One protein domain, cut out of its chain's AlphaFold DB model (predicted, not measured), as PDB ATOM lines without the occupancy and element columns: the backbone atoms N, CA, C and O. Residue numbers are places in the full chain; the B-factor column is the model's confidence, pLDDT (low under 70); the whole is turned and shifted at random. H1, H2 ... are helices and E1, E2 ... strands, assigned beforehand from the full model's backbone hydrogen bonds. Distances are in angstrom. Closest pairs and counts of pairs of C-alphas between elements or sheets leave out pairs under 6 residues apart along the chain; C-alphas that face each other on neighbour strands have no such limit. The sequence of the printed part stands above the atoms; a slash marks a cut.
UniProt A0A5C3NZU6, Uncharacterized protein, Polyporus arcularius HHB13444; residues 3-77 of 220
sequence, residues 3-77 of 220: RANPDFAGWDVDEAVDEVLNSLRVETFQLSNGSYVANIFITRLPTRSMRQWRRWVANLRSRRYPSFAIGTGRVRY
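What this domain is: This is residues 3 to 77 of the 220 residues of an uncharacterized protein of Polyporus arcularius HHB13444 (UniProt A0A5C3NZU6). Two helix-and-hairpin units make a loose, elongated model: H1 leads almost end to end into the long two-strand hairpin E1 and E2, and these make the long axis, while H2 and the small hairpin E3 and E4 lie along one side of it with few contacts between. The printed part has 75 residues, with two named helices and four named strands in the order H1, E1, E2, H2, E3, E4. The strands make two separate antiparallel sheets of two strands each, and the class is mixed, helices and strands. The whole is loose, with a radius of gyration of the C-alphas of 14.9 A, and the C-alphas span 47 by 23 by 18 A, a rod.

How they stand to each other: After residues 3 to 12, H1, residues 13 to 22, is joined by a tight link of 1 residue to E1, residues 24 to 30. E1 and E2, residues 36 to 42, form a hairpin and are antiparallel, with 162 degrees between their directions. Across this pair N 27 and O 39 are 2.9 A apart and N 39 and O 27 are 2.8 A apart, within hydrogen-bond range. The closest C-alphas of H1 and E2 are those of Val 20 and Ile 42, 7.7 A apart. H2, residues 50 to 61, is apart from H1 and from E1. E3, residues 64 to 67, and E4, residues 71 to 74, form the second hairpin, antiparallel at 150 degrees. Within hydrogen-bond range across it are N 67 and O 71, 2.8 A, and N 73 and O 65, 2.8 A. The closest C-alphas of H2 and E4 are those of Arg 61 and Arg 74, 7.4 A apart. E2 and E4 are near each other, with 5 pairs of C-alphas within 10 A. E3 is apart from H1, E1 and E2. In H1 and H2 every O i to N i+4 pair is within hydrogen-bond range.

Where its parts are: H1 begins at C-alpha 13, (46.929, -55.327, -43.105), and measures 14.2 A from first to last C-alpha. E1 measures 19.7 A and E2 19.5 A; E1 ends at C-alpha 30, (11.755, -50.222, -43.284). H2 measures 16.1 A, E3 9.7 A and E4 10.1 A. E4 ends at C-alpha 74, (21.958, -49.358, -54.713).

The domain as a whole: The two C-alphas farthest apart are those of Gly 10 and Asn 33, 48.1 A. The printed part runs from 3 to 77 and has no cut. No link is long; the link from E2 to H2, 7 residues, is short, and the other four are tight. The mean pLDDT of the printed part is 91.7, and no printed residue is under 70.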
ATOM      1  N   ARG A   3      47.274 -49.296 -45.623       87.75
ATOM      2  CA  ARG A   3      48.739 -49.199 -45.396       87.75
ATOM      3  C   ARG A   3      49.315 -47.776 -45.361       87.75
ATOM      4  O   ARG A   3      50.403 -47.572 -44.847       87.75
ATOM      5  N   ALA A   4      48.639 -46.809 -45.983       87.88
ATOM      6  CA  ALA A   4      49.099 -45.420 -46.034       87.88
ATOM      7  C   ALA A   4      48.523 -44.567 -44.891       87.88
ATOM      8  O   ALA A   4      48.782 -43.365 -44.837       87.88
ATOM      9  N   ASN A   5      47.688 -45.151 -44.029       90.44
ATOM     10  CA  ASN A   5      47.115 -44.460 -42.892       90.44
ATOM     11  C   ASN A   5      48.055 -44.593 -41.679       90.44
ATOM     12  O   ASN A   5      48.296 -45.718 -41.245       90.44
ATOM     13  N   PRO A   6      48.555 -43.482 -41.105       91.88
ATOM     14  CA  PRO A   6      49.390 -43.542 -39.907       91.88
ATOM     15  C   PRO A   6      48.672 -44.134 -38.685       91.88
ATOM     16  O   PRO A   6      49.349 -44.636 -37.797       91.88
ATOM     17  N   ASP A   7      47.333 -44.127 -38.644       90.38
ATOM     18  CA  ASP A   7      46.558 -44.731 -37.544       90.38
ATOM     19  C   ASP A   7      46.716 -46.258 -37.454       90.38
ATOM     20  O   ASP A   7      46.462 -46.837 -36.404       90.38
ATOM     21  N   PHE A   8      47.147 -46.899 -38.544       92.81
ATOM     22  CA  PHE A   8      47.391 -48.342 -38.627       92.81
ATOM     23  C   PHE A   8      48.880 -48.651 -38.855       92.81
ATOM     24  O   PHE A   8      49.237 -49.697 -39.396       92.81
ATOM     25  N   ALA A   9      49.776 -47.718 -38.516       92.06
ATOM     26  CA  ALA A   9      51.208 -47.930 -38.678       92.06
ATOM     27  C   ALA A   9      51.691 -49.072 -37.766       92.06
ATOM     28  O   ALA A   9      51.482 -49.039 -36.557       92.06
ATOM     29  N   GLY A  10      52.347 -50.072 -38.358       93.56
ATOM     30  CA  GLY A  10      52.863 -51.244 -37.639       93.56
ATOM     31  C   GLY A  10      51.846 -52.366 -37.415       93.56
ATOM     32  O   GLY A  10      52.231 -53.407 -36.899       93.56
ATOM     33  N   TRP A  11      50.589 -52.176 -37.819       95.19
ATOM     34  CA  TRP A  11      49.570 -53.223 -37.775       95.19
ATOM     35  C   TRP A  11      49.691 -54.123 -39.001       95.19
ATOM     36  O   TRP A  11      50.115 -53.664 -40.074       95.19
ATOM     37  N   ASP A  12      49.272 -55.381 -38.866       96.19
ATOM     38  CA  ASP A  12      49.058 -56.204 -40.048       96.19
ATOM     39  C   ASP A  12      47.898 -55.637 -40.884       96.19
ATOM     40  O   ASP A  12      46.996 -54.954 -40.388       96.19
ATOM     41  N   VAL A  13      47.945 -55.864 -42.197       94.25
ATOM     42  CA  VAL A  13      46.929 -55.327 -43.105       94.25
ATOM     43  C   VAL A  13      45.562 -55.905 -42.795       94.25
ATOM     44  O   VAL A  13      44.587 -55.156 -42.846       94.25
ATOM     45  N   ASP A  14      45.495 -57.201 -42.507       95.81
ATOM     46  CA  ASP A  14      44.232 -57.891 -42.288       95.81
ATOM     47  C   ASP A  14      43.626 -57.450 -40.951       95.81
ATOM     48  O   ASP A  14      42.458 -57.073 -40.903       95.81
ATOM     49  N   GLU A  15      44.454 -57.301 -39.915       95.75
ATOM     50  CA  GLU A  15      44.047 -56.737 -38.620       95.75
ATOM     51  C   GLU A  15      43.508 -55.301 -38.757       95.75
ATOM     52  O   GLU A  15      42.454 -54.952 -38.220       95.75
ATOM     53  N   ALA A  16      44.188 -54.454 -39.534       94.88
ATOM     54  CA  ALA A  16      43.730 -53.093 -39.787       94.88
ATOM     55  C   ALA A  16      42.435 -53.045 -40.621       94.88
ATOM     56  O   ALA A  16      41.625 -52.127 -40.461       94.88
ATOM     57  N   VAL A  17      42.227 -54.005 -41.530       94.38
ATOM     58  CA  VAL A  17      40.967 -54.156 -42.273       94.38
ATOM     59  C   VAL A  17      39.845 -54.550 -41.322       94.38
ATOM     60  O   VAL A  17      38.796 -53.903 -41.347       94.38
ATOM     61  N   ASP A  18      40.073 -55.549 -40.476       95.75
ATOM     62  CA  ASP A  18      39.089 -56.040 -39.517       95.75
ATOM     63  C   ASP A  18      38.676 -54.945 -38.538       95.75
ATOM     64  O   ASP A  18      37.485 -54.737 -38.317       95.75
ATOM     65  N   GLU A  19      39.615 -54.140 -38.045       95.12
ATOM     66  CA  GLU A  19      39.303 -53.002 -37.177       95.12
ATOM     67  C   GLU A  19      38.418 -51.954 -37.880       95.12
ATOM     68  O   GLU A  19      37.472 -51.414 -37.296       95.12
ATOM     69  N   VAL A  20      38.673 -51.672 -39.163       94.31
ATOM     70  CA  VAL A  20      37.807 -50.777 -39.947       94.31
ATOM     71  C   VAL A  20      36.419 -51.391 -40.129       94.31
ATOM     72  O   VAL A  20      35.429 -50.671 -39.974       94.31
ATOM     73  N   LEU A  21      36.328 -52.686 -40.442       94.31
ATOM     74  CA  LEU A  21      35.057 -53.393 -40.621       94.31
ATOM     75  C   LEU A  21      34.251 -53.454 -39.319       94.31
ATOM     76  O   LEU A  21      33.052 -53.182 -39.339       94.31
ATOM     77  N   ASN A  22      34.907 -53.700 -38.188       95.50
ATOM     78  CA  ASN A  22      34.301 -53.702 -36.857       95.50
ATOM     79  C   ASN A  22      33.814 -52.308 -36.437       95.50
ATOM     80  O   ASN A  22      32.874 -52.180 -35.656       95.50
ATOM     81  N   SER A  23      34.400 -51.245 -36.995       95.44
ATOM     82  CA  SER A  23      33.948 -49.869 -36.763       95.44
ATOM     83  C   SER A  23      32.682 -49.477 -37.542       95.44
ATOM     84  O   SER A  23      32.181 -48.354 -37.370       95.44
ATOM     85  N   LEU A  24      32.186 -50.357 -38.423       94.81
ATOM     86  CA  LEU A  24      30.988 -50.119 -39.221       94.81
ATOM     87  C   LEU A  24      29.731 -50.324 -38.376       94.81
ATOM     88  O   LEU A  24      29.454 -51.414 -37.886       94.81
ATOM     89  N   ARG A  25      28.907 -49.281 -38.287       94.69
ATOM     90  CA  ARG A  25      27.557 -49.359 -37.723       94.69
ATOM     91  C   ARG A  25      26.545 -49.274 -38.853       94.69
ATOM     92  O   ARG A  25      26.558 -48.321 -39.632       94.69
ATOM     93  N   VAL A  26      25.659 -50.261 -38.929       92.12
ATOM     94  CA  VAL A  26      24.599 -50.317 -39.938       92.12
ATOM     95  C   VAL A  26      23.257 -50.114 -39.254       92.12
ATOM     96  O   VAL A  26      22.874 -50.884 -38.381       92.12
ATOM     97  N   GLU A  27      22.536 -49.079 -39.666       91.69
ATOM     98  CA  GLU A  27      21.163 -48.827 -39.232       91.69
ATOM     99  C   GLU A  27      20.224 -49.094 -40.394       91.69
ATOM    100  O   GLU A  27      20.407 -48.544 -41.480       91.69
ATOM    101  N   THR A  28      19.223 -49.941 -40.180       90.31
ATOM    102  CA  THR A  28      18.252 -50.288 -41.217       90.31
ATOM    103  C   THR A  28      16.876 -49.759 -40.854       90.31
ATOM    104  O   THR A  28      16.446 -49.832 -39.707       90.31
ATOM    105  N   PHE A  29      16.192 -49.211 -41.850       89.62
ATOM    106  CA  PHE A  29      14.844 -48.677 -41.738       89.62
ATOM    107  C   PHE A  29      13.969 -49.342 -42.786       89.62
ATOM    108  O   PHE A  29      14.344 -49.407 -43.961       89.62
ATOM    109  N   GLN A  30      12.796 -49.795 -42.366       90.69
ATOM    110  CA  GLN A  30      11.755 -50.222 -43.284       90.69
ATOM    111  C   GLN A  30      10.863 -49.024 -43.608       90.69
ATOM    112  O   GLN A  30      10.378 -48.325 -42.722       90.69
ATOM    113  N   LEU A  31      10.685 -48.767 -44.896       88.00
ATOM    114  CA  LEU A  31       9.760 -47.770 -45.409       88.00
ATOM    115  C   LEU A  31       8.343 -48.353 -45.472       88.00
ATOM    116  O   LEU A  31       8.158 -49.561 -45.609       88.00
ATOM    117  N   SER A  32       7.331 -47.482 -45.465       86.19
ATOM    118  CA  SER A  32       5.916 -47.875 -45.565       86.19
ATOM    119  C   SER A  32       5.572 -48.642 -46.849       86.19
ATOM    120  O   SER A  32       4.630 -49.424 -46.869       86.19
ATOM    121  N   ASN A  33       6.354 -48.462 -47.915       87.81
ATOM    122  CA  ASN A  33       6.226 -49.202 -49.173       87.81
ATOM    123  C   ASN A  33       6.873 -50.606 -49.138       87.81
ATOM    124  O   ASN A  33       6.995 -51.240 -50.183       87.81
ATOM    125  N   GLY A  34       7.359 -51.058 -47.977       87.69
ATOM    126  CA  GLY A  34       8.042 -52.342 -47.805       87.69
ATOM    127  C   GLY A  34       9.500 -52.362 -48.274       87.69
ATOM    128  O   GLY A  34      10.156 -53.395 -48.162       87.69
ATOM    129  N   SER A  35      10.036 -51.247 -48.783       88.44
ATOM    130  CA  SER A  35      11.455 -51.155 -49.144       88.44
ATOM    131  C   SER A  35      12.334 -50.873 -47.924       88.44
ATOM    132  O   SER A  35      11.883 -50.312 -46.927       88.44
ATOM    133  N   TYR A  36      13.607 -51.253 -48.004       90.19
ATOM    134  CA  TYR A  36      14.558 -51.082 -46.911       90.19
ATOM    135  C   TYR A  36      15.619 -50.048 -47.277       90.19
ATOM    136  O   TYR A  36      16.143 -50.029 -48.394       90.19
ATOM    137  N   VAL A  37      15.968 -49.206 -46.312       90.12
ATOM    138  CA  VAL A  37      17.080 -48.259 -46.405       90.12
ATOM    139  C   VAL A  37      18.081 -48.604 -45.317       90.12
ATOM    140  O   VAL A  37      17.713 -48.696 -44.152       90.12
ATOM    141  N   ALA A  38      19.346 -48.769 -45.695       91.38
ATOM    142  CA  ALA A  38      20.442 -48.949 -44.755       91.38
ATOM    143  C   ALA A  38      21.334 -47.703 -44.751       91.38
ATOM    144  O   ALA A  38      21.848 -47.296 -45.798       91.38
ATOM    145  N   ASN A  39      21.527 -47.112 -43.579       91.81
ATOM    146  CA  ASN A  39      22.541 -46.102 -43.328       91.81
ATOM    147  C   ASN A  39      23.789 -46.799 -42.781       91.81
ATOM    148  O   ASN A  39      23.707 -47.596 -41.849       91.81
ATOM    149  N   ILE A  40      24.942 -46.508 -43.379       91.88
ATOM    150  CA  ILE A  40      26.227 -47.087 -42.984       91.88
ATOM    151  C   ILE A  40      27.075 -45.964 -42.405       91.88
ATOM    152  O   ILE A  40      27.415 -45.008 -43.107       91.88
ATOM    153  N   PHE A  41      27.421 -46.099 -41.134       92.31
ATOM    154  CA  PHE A  41      28.305 -45.196 -40.416       92.31
ATOM    155  C   PHE A  41      29.662 -45.862 -40.253       92.31
ATOM    156  O   PHE A  41      29.750 -47.048 -39.945       92.31
ATOM    157  N   ILE A  42      30.716 -45.088 -40.476       92.69
ATOM    158  CA  ILE A  42      32.096 -45.559 -40.399       92.69
ATOM    159  C   ILE A  42      32.786 -44.707 -39.348       92.69
ATOM    160  O   ILE A  42      32.980 -43.512 -39.569       92.69
ATOM    161  N   THR A  43      33.114 -45.308 -38.208       93.00
ATOM    162  CA  THR A  43      33.733 -44.573 -37.097       93.00
ATOM    163  C   THR A  43      35.238 -44.433 -37.310       93.00
ATOM    164  O   THR A  43      35.790 -43.353 -37.105       93.00
ATOM    165  N   ARG A  44      35.906 -45.494 -37.788       91.88
ATOM    166  CA  ARG A  44      37.334 -45.456 -38.122       91.88
ATOM    167  C   ARG A  44      37.543 -45.376 -39.624       91.88
ATOM    168  O   ARG A  44      37.161 -46.261 -40.386       91.88
ATOM    169  N   LEU A  45      38.174 -44.292 -40.062       90.31
ATOM    170  CA  LEU A  45      38.437 -44.062 -41.476       90.31
ATOM    171  C   LEU A  45      39.627 -44.919 -41.944       90.31
ATOM    172  O   LEU A  45      40.696 -44.870 -41.339       90.31
ATOM    173  N   PRO A  46      39.520 -45.626 -43.081       92.31
ATOM    174  CA  PRO A  46      40.613 -46.431 -43.624       92.31
ATOM    175  C   PRO A  46      41.752 -45.588 -44.229       92.31
ATOM    176  O   PRO A  46      42.746 -46.133 -44.701       92.31
ATOM    177  N   THR A  47      41.598 -44.263 -44.307       93.88
ATOM    178  CA  THR A  47      42.591 -43.330 -44.857       93.88
ATOM    179  C   THR A  47      42.361 -41.917 -44.328       93.88
ATOM    180  O   THR A  47      41.221 -41.462 -44.263       93.88
ATOM    181  N   ARG A  48      43.447 -41.173 -44.076       91.00
ATOM    182  CA  ARG A  48      43.408 -39.722 -43.801       91.00
ATOM    183  C   ARG A  48      43.384 -38.856 -45.067       91.00
ATOM    184  O   ARG A  48      43.045 -37.678 -45.027       91.00
ATOM    185  N   SER A  49      43.732 -39.419 -46.227       93.88
ATOM    186  CA  SER A  49      43.730 -38.681 -47.496       93.88
ATOM    187  C   SER A  49      42.318 -38.544 -48.075       93.88
ATOM    188  O   SER A  49      41.734 -39.528 -48.537       93.88
ATOM    189  N   MET A  50      41.818 -37.307 -48.170       92.12
ATOM    190  CA  MET A  50      40.508 -36.999 -48.768       92.12
ATOM    191  C   MET A  50      40.375 -37.450 -50.227       92.12
ATOM    192  O   MET A  50      39.294 -37.847 -50.661       92.12
ATOM    193  N   ARG A  51      41.466 -37.428 -51.004       94.12
ATOM    194  CA  ARG A  51      41.463 -37.907 -52.396       94.12
ATOM    195  C   ARG A  51      41.216 -39.414 -52.463       94.12
ATOM    196  O   ARG A  51      40.407 -39.867 -53.272       94.12
ATOM    197  N   GLN A  52      41.900 -40.182 -51.611       93.00
ATOM    198  CA  GLN A  52      41.717 -41.634 -51.535       93.00
ATOM    199  C   GLN A  52      40.325 -41.981 -51.003       93.00
ATOM    200  O   GLN A  52      39.650 -42.816 -51.597       93.00
ATOM    201  N   TRP A  53      39.865 -41.265 -49.971       92.00
ATOM    202  CA  TRP A  53      38.517 -41.407 -49.424       92.00
ATOM    203  C   TRP A  53      37.438 -41.213 -50.494       92.00
ATOM    204  O   TRP A  53      36.607 -42.091 -50.703       92.00
ATOM    205  N   ARG A  54      37.485 -40.105 -51.249       93.38
ATOM    206  CA  ARG A  54      36.515 -39.831 -52.326       93.38
ATOM    207  C   ARG A  54      36.521 -40.916 -53.400       93.38
ATOM    208  O   ARG A  54      35.451 -41.340 -53.828       93.38
ATOM    209  N   ARG A  55      37.703 -41.384 -53.819       94.38
ATOM    210  CA  ARG A  55      37.831 -42.469 -54.806       94.38
ATOM    211  C   ARG A  55      37.228 -43.775 -54.288       94.38
ATOM    212  O   ARG A  55      36.541 -44.465 -55.035       94.38
ATOM    213  N   TRP A  56      37.467 -44.098 -53.021       92.00
ATOM    214  CA  TRP A  56      36.931 -45.294 -52.383       92.00
ATOM    215  C   TRP A  56      35.408 -45.233 -52.241       92.00
ATOM    216  O   TRP A  56      34.716 -46.123 -52.727       92.00
ATOM    217  N   VAL A  57      34.866 -44.136 -51.707       92.00
ATOM    218  CA  VAL A  57      33.413 -43.926 -51.591       92.00
ATOM    219  C   VAL A  57      32.730 -43.934 -52.961       92.00
ATOM    220  O   VAL A  57      31.647 -44.496 -53.098       92.00
ATOM    221  N   ALA A  58      33.350 -43.360 -53.997       92.75
ATOM    222  CA  ALA A  58      32.825 -43.431 -55.361       92.75
ATOM    223  C   ALA A  58      32.750 -44.880 -55.873       92.75
ATOM    224  O   ALA A  58      31.753 -45.256 -56.485       92.75
ATOM    225  N   ASN A  59      33.758 -45.706 -55.571       93.56
ATOM    226  CA  ASN A  59      33.750 -47.125 -55.918       93.56
ATOM    227  C   ASN A  59      32.683 -47.915 -55.147       93.56
ATOM    228  O   ASN A  59      32.065 -48.806 -55.719       93.56
ATOM    229  N   LEU A  60      32.427 -47.587 -53.879       91.94
ATOM    230  CA  LEU A  60      31.317 -48.182 -53.126       91.94
ATOM    231  C   LEU A  60      29.966 -47.782 -53.735       91.94
ATOM    232  O   LEU A  60      29.102 -48.624 -53.960       91.94
ATOM    233  N   ARG A  61      29.803 -46.503 -54.091       92.12
ATOM    234  CA  ARG A  61      28.572 -45.974 -54.699       92.12
ATOM    235  C   ARG A  61      28.248 -46.570 -56.067       92.12
ATOM    236  O   ARG A  61      27.075 -46.636 -56.424       92.12
ATOM    237  N   SER A  62      29.253 -46.991 -56.832       93.25
ATOM    238  CA  SER A  62      29.042 -47.595 -58.150       93.25
ATOM    239  C   SER A  62      28.660 -49.076 -58.094       93.25
ATOM    240  O   SER A  62      28.230 -49.625 -59.110       93.25
ATOM    241  N   ARG A  63      28.798 -49.737 -56.938       93.75
ATOM    242  CA  ARG A  63      28.474 -51.159 -56.773       93.75
ATOM    243  C   ARG A  63      26.977 -51.383 -56.552       93.75
ATOM    244  O   ARG A  63      26.244 -50.517 -56.074       93.75
ATOM    245  N   ARG A  64      26.534 -52.587 -56.912       93.62
ATOM    246  CA  ARG A  64      25.225 -53.138 -56.550       93.62
ATOM    247  C   ARG A  64      25.430 -54.150 -55.433       93.62
ATOM    248  O   ARG A  64      26.367 -54.939 -55.507       93.62
ATOM    249  N   TYR A  65      24.560 -54.113 -54.433       92.38
ATOM    250  CA  TYR A  65      24.659 -54.960 -53.248       92.38
ATOM    251  C   TYR A  65      23.505 -55.965 -53.261       92.38
ATOM    252  O   TYR A  65      22.393 -55.602 -52.872       92.38
ATOM    253  N   PRO A  66      23.714 -57.187 -53.782       91.19
ATOM    254  CA  PRO A  66      22.690 -58.218 -53.748       91.19
ATOM    255  C   PRO A  66      22.490 -58.708 -52.310       91.19
ATOM    256  O   PRO A  66      23.447 -59.004 -51.602       91.19
ATOM    257  N   SER A  67      21.234 -58.797 -51.893       86.62
ATOM    258  CA  SER A  67      20.787 -59.421 -50.654       86.62
ATOM    259  C   SER A  67      19.735 -60.463 -51.000       86.62
ATOM    260  O   SER A  67      18.824 -60.199 -51.785       86.62
ATOM    261  N   PHE A  68      19.852 -61.645 -50.400       84.12
ATOM    262  CA  PHE A  68      18.883 -62.718 -50.607       84.12
ATOM    263  C   PHE A  68      17.494 -62.347 -50.065       84.12
ATOM    264  O   PHE A  68      16.488 -62.653 -50.691       84.12
ATOM    265  N   ALA A  69      17.438 -61.632 -48.939       83.06
ATOM    266  CA  ALA A  69      16.181 -61.291 -48.273       83.06
ATOM    267  C   ALA A  69      15.493 -60.041 -48.850       83.06
ATOM    268  O   ALA A  69      14.274 -59.932 -48.809       83.06
ATOM    269  N   ILE A  70      16.269 -59.079 -49.363       83.75
ATOM    270  CA  ILE A  70      15.786 -57.717 -49.678       83.75
ATOM    271  C   ILE A  70      15.902 -57.399 -51.185       83.75
ATOM    272  O   ILE A  70      15.393 -56.389 -51.670       83.75
ATOM    273  N   GLY A  71      16.566 -58.261 -51.961       88.00
ATOM    274  CA  GLY A  71      16.872 -58.023 -53.370       88.00
ATOM    275  C   GLY A  71      18.162 -57.221 -53.562       88.00
ATOM    276  O   GLY A  71      19.085 -57.284 -52.755       88.00
ATOM    277  N   THR A  72      18.281 -56.480 -54.669       91.50
ATOM    278  CA  THR A  72      19.520 -55.751 -55.006       91.50
ATOM    279  C   THR A  72      19.450 -54.280 -54.601       91.50
ATOM    280  O   THR A  72      18.737 -53.488 -55.216       91.50
ATOM    281  N   GLY A  73      20.256 -53.896 -53.613       90.38
ATOM    282  CA  GLY A  73      20.406 -52.515 -53.163       90.38
ATOM    283  C   GLY A  73      21.334 -51.681 -54.053       90.38
ATOM    284  O   GLY A  73      22.284 -52.185 -54.665       90.38
ATOM    285  N   ARG A  74      21.082 -50.368 -54.097       92.12
ATOM    286  CA  ARG A  74      21.958 -49.358 -54.713       92.12
ATOM    287  C   ARG A  74      22.206 -48.229 -53.723       92.12
ATOM    288  O   ARG A  74      21.314 -47.870 -52.958       92.12
ATOM    289  N   VAL A  75      23.399 -47.641 -53.766       93.19
ATOM    290  CA  VAL A  75      23.711 -46.497 -52.904       93.19
ATOM    291  C   VAL A  75      22.963 -45.266 -53.402       93.19
ATOM    292  O   VAL A  75      23.085 -44.879 -54.565       93.19
ATOM    293  N   ARG A  76      22.186 -44.650 -52.513       88.75
ATOM    294  CA  ARG A  76      21.442 -43.416 -52.783       88.75
ATOM    295  C   ARG A  76      22.251 -42.174 -52.407       88.75
ATOM    296  O   ARG A  76      23.244 -42.250 -51.683       88.75
ATOM    297  N   TYR A  77      21.804 -41.018 -52.888       87.50
ATOM    298  CA  TYR A  77      22.311 -39.735 -52.412       87.50
ATOM    299  C   TYR A  77      21.997 -39.548 -50.917       87.50
ATOM    300  O   TYR A  77      20.943 -39.973 -50.439       87.50
TER     301      TYR A  77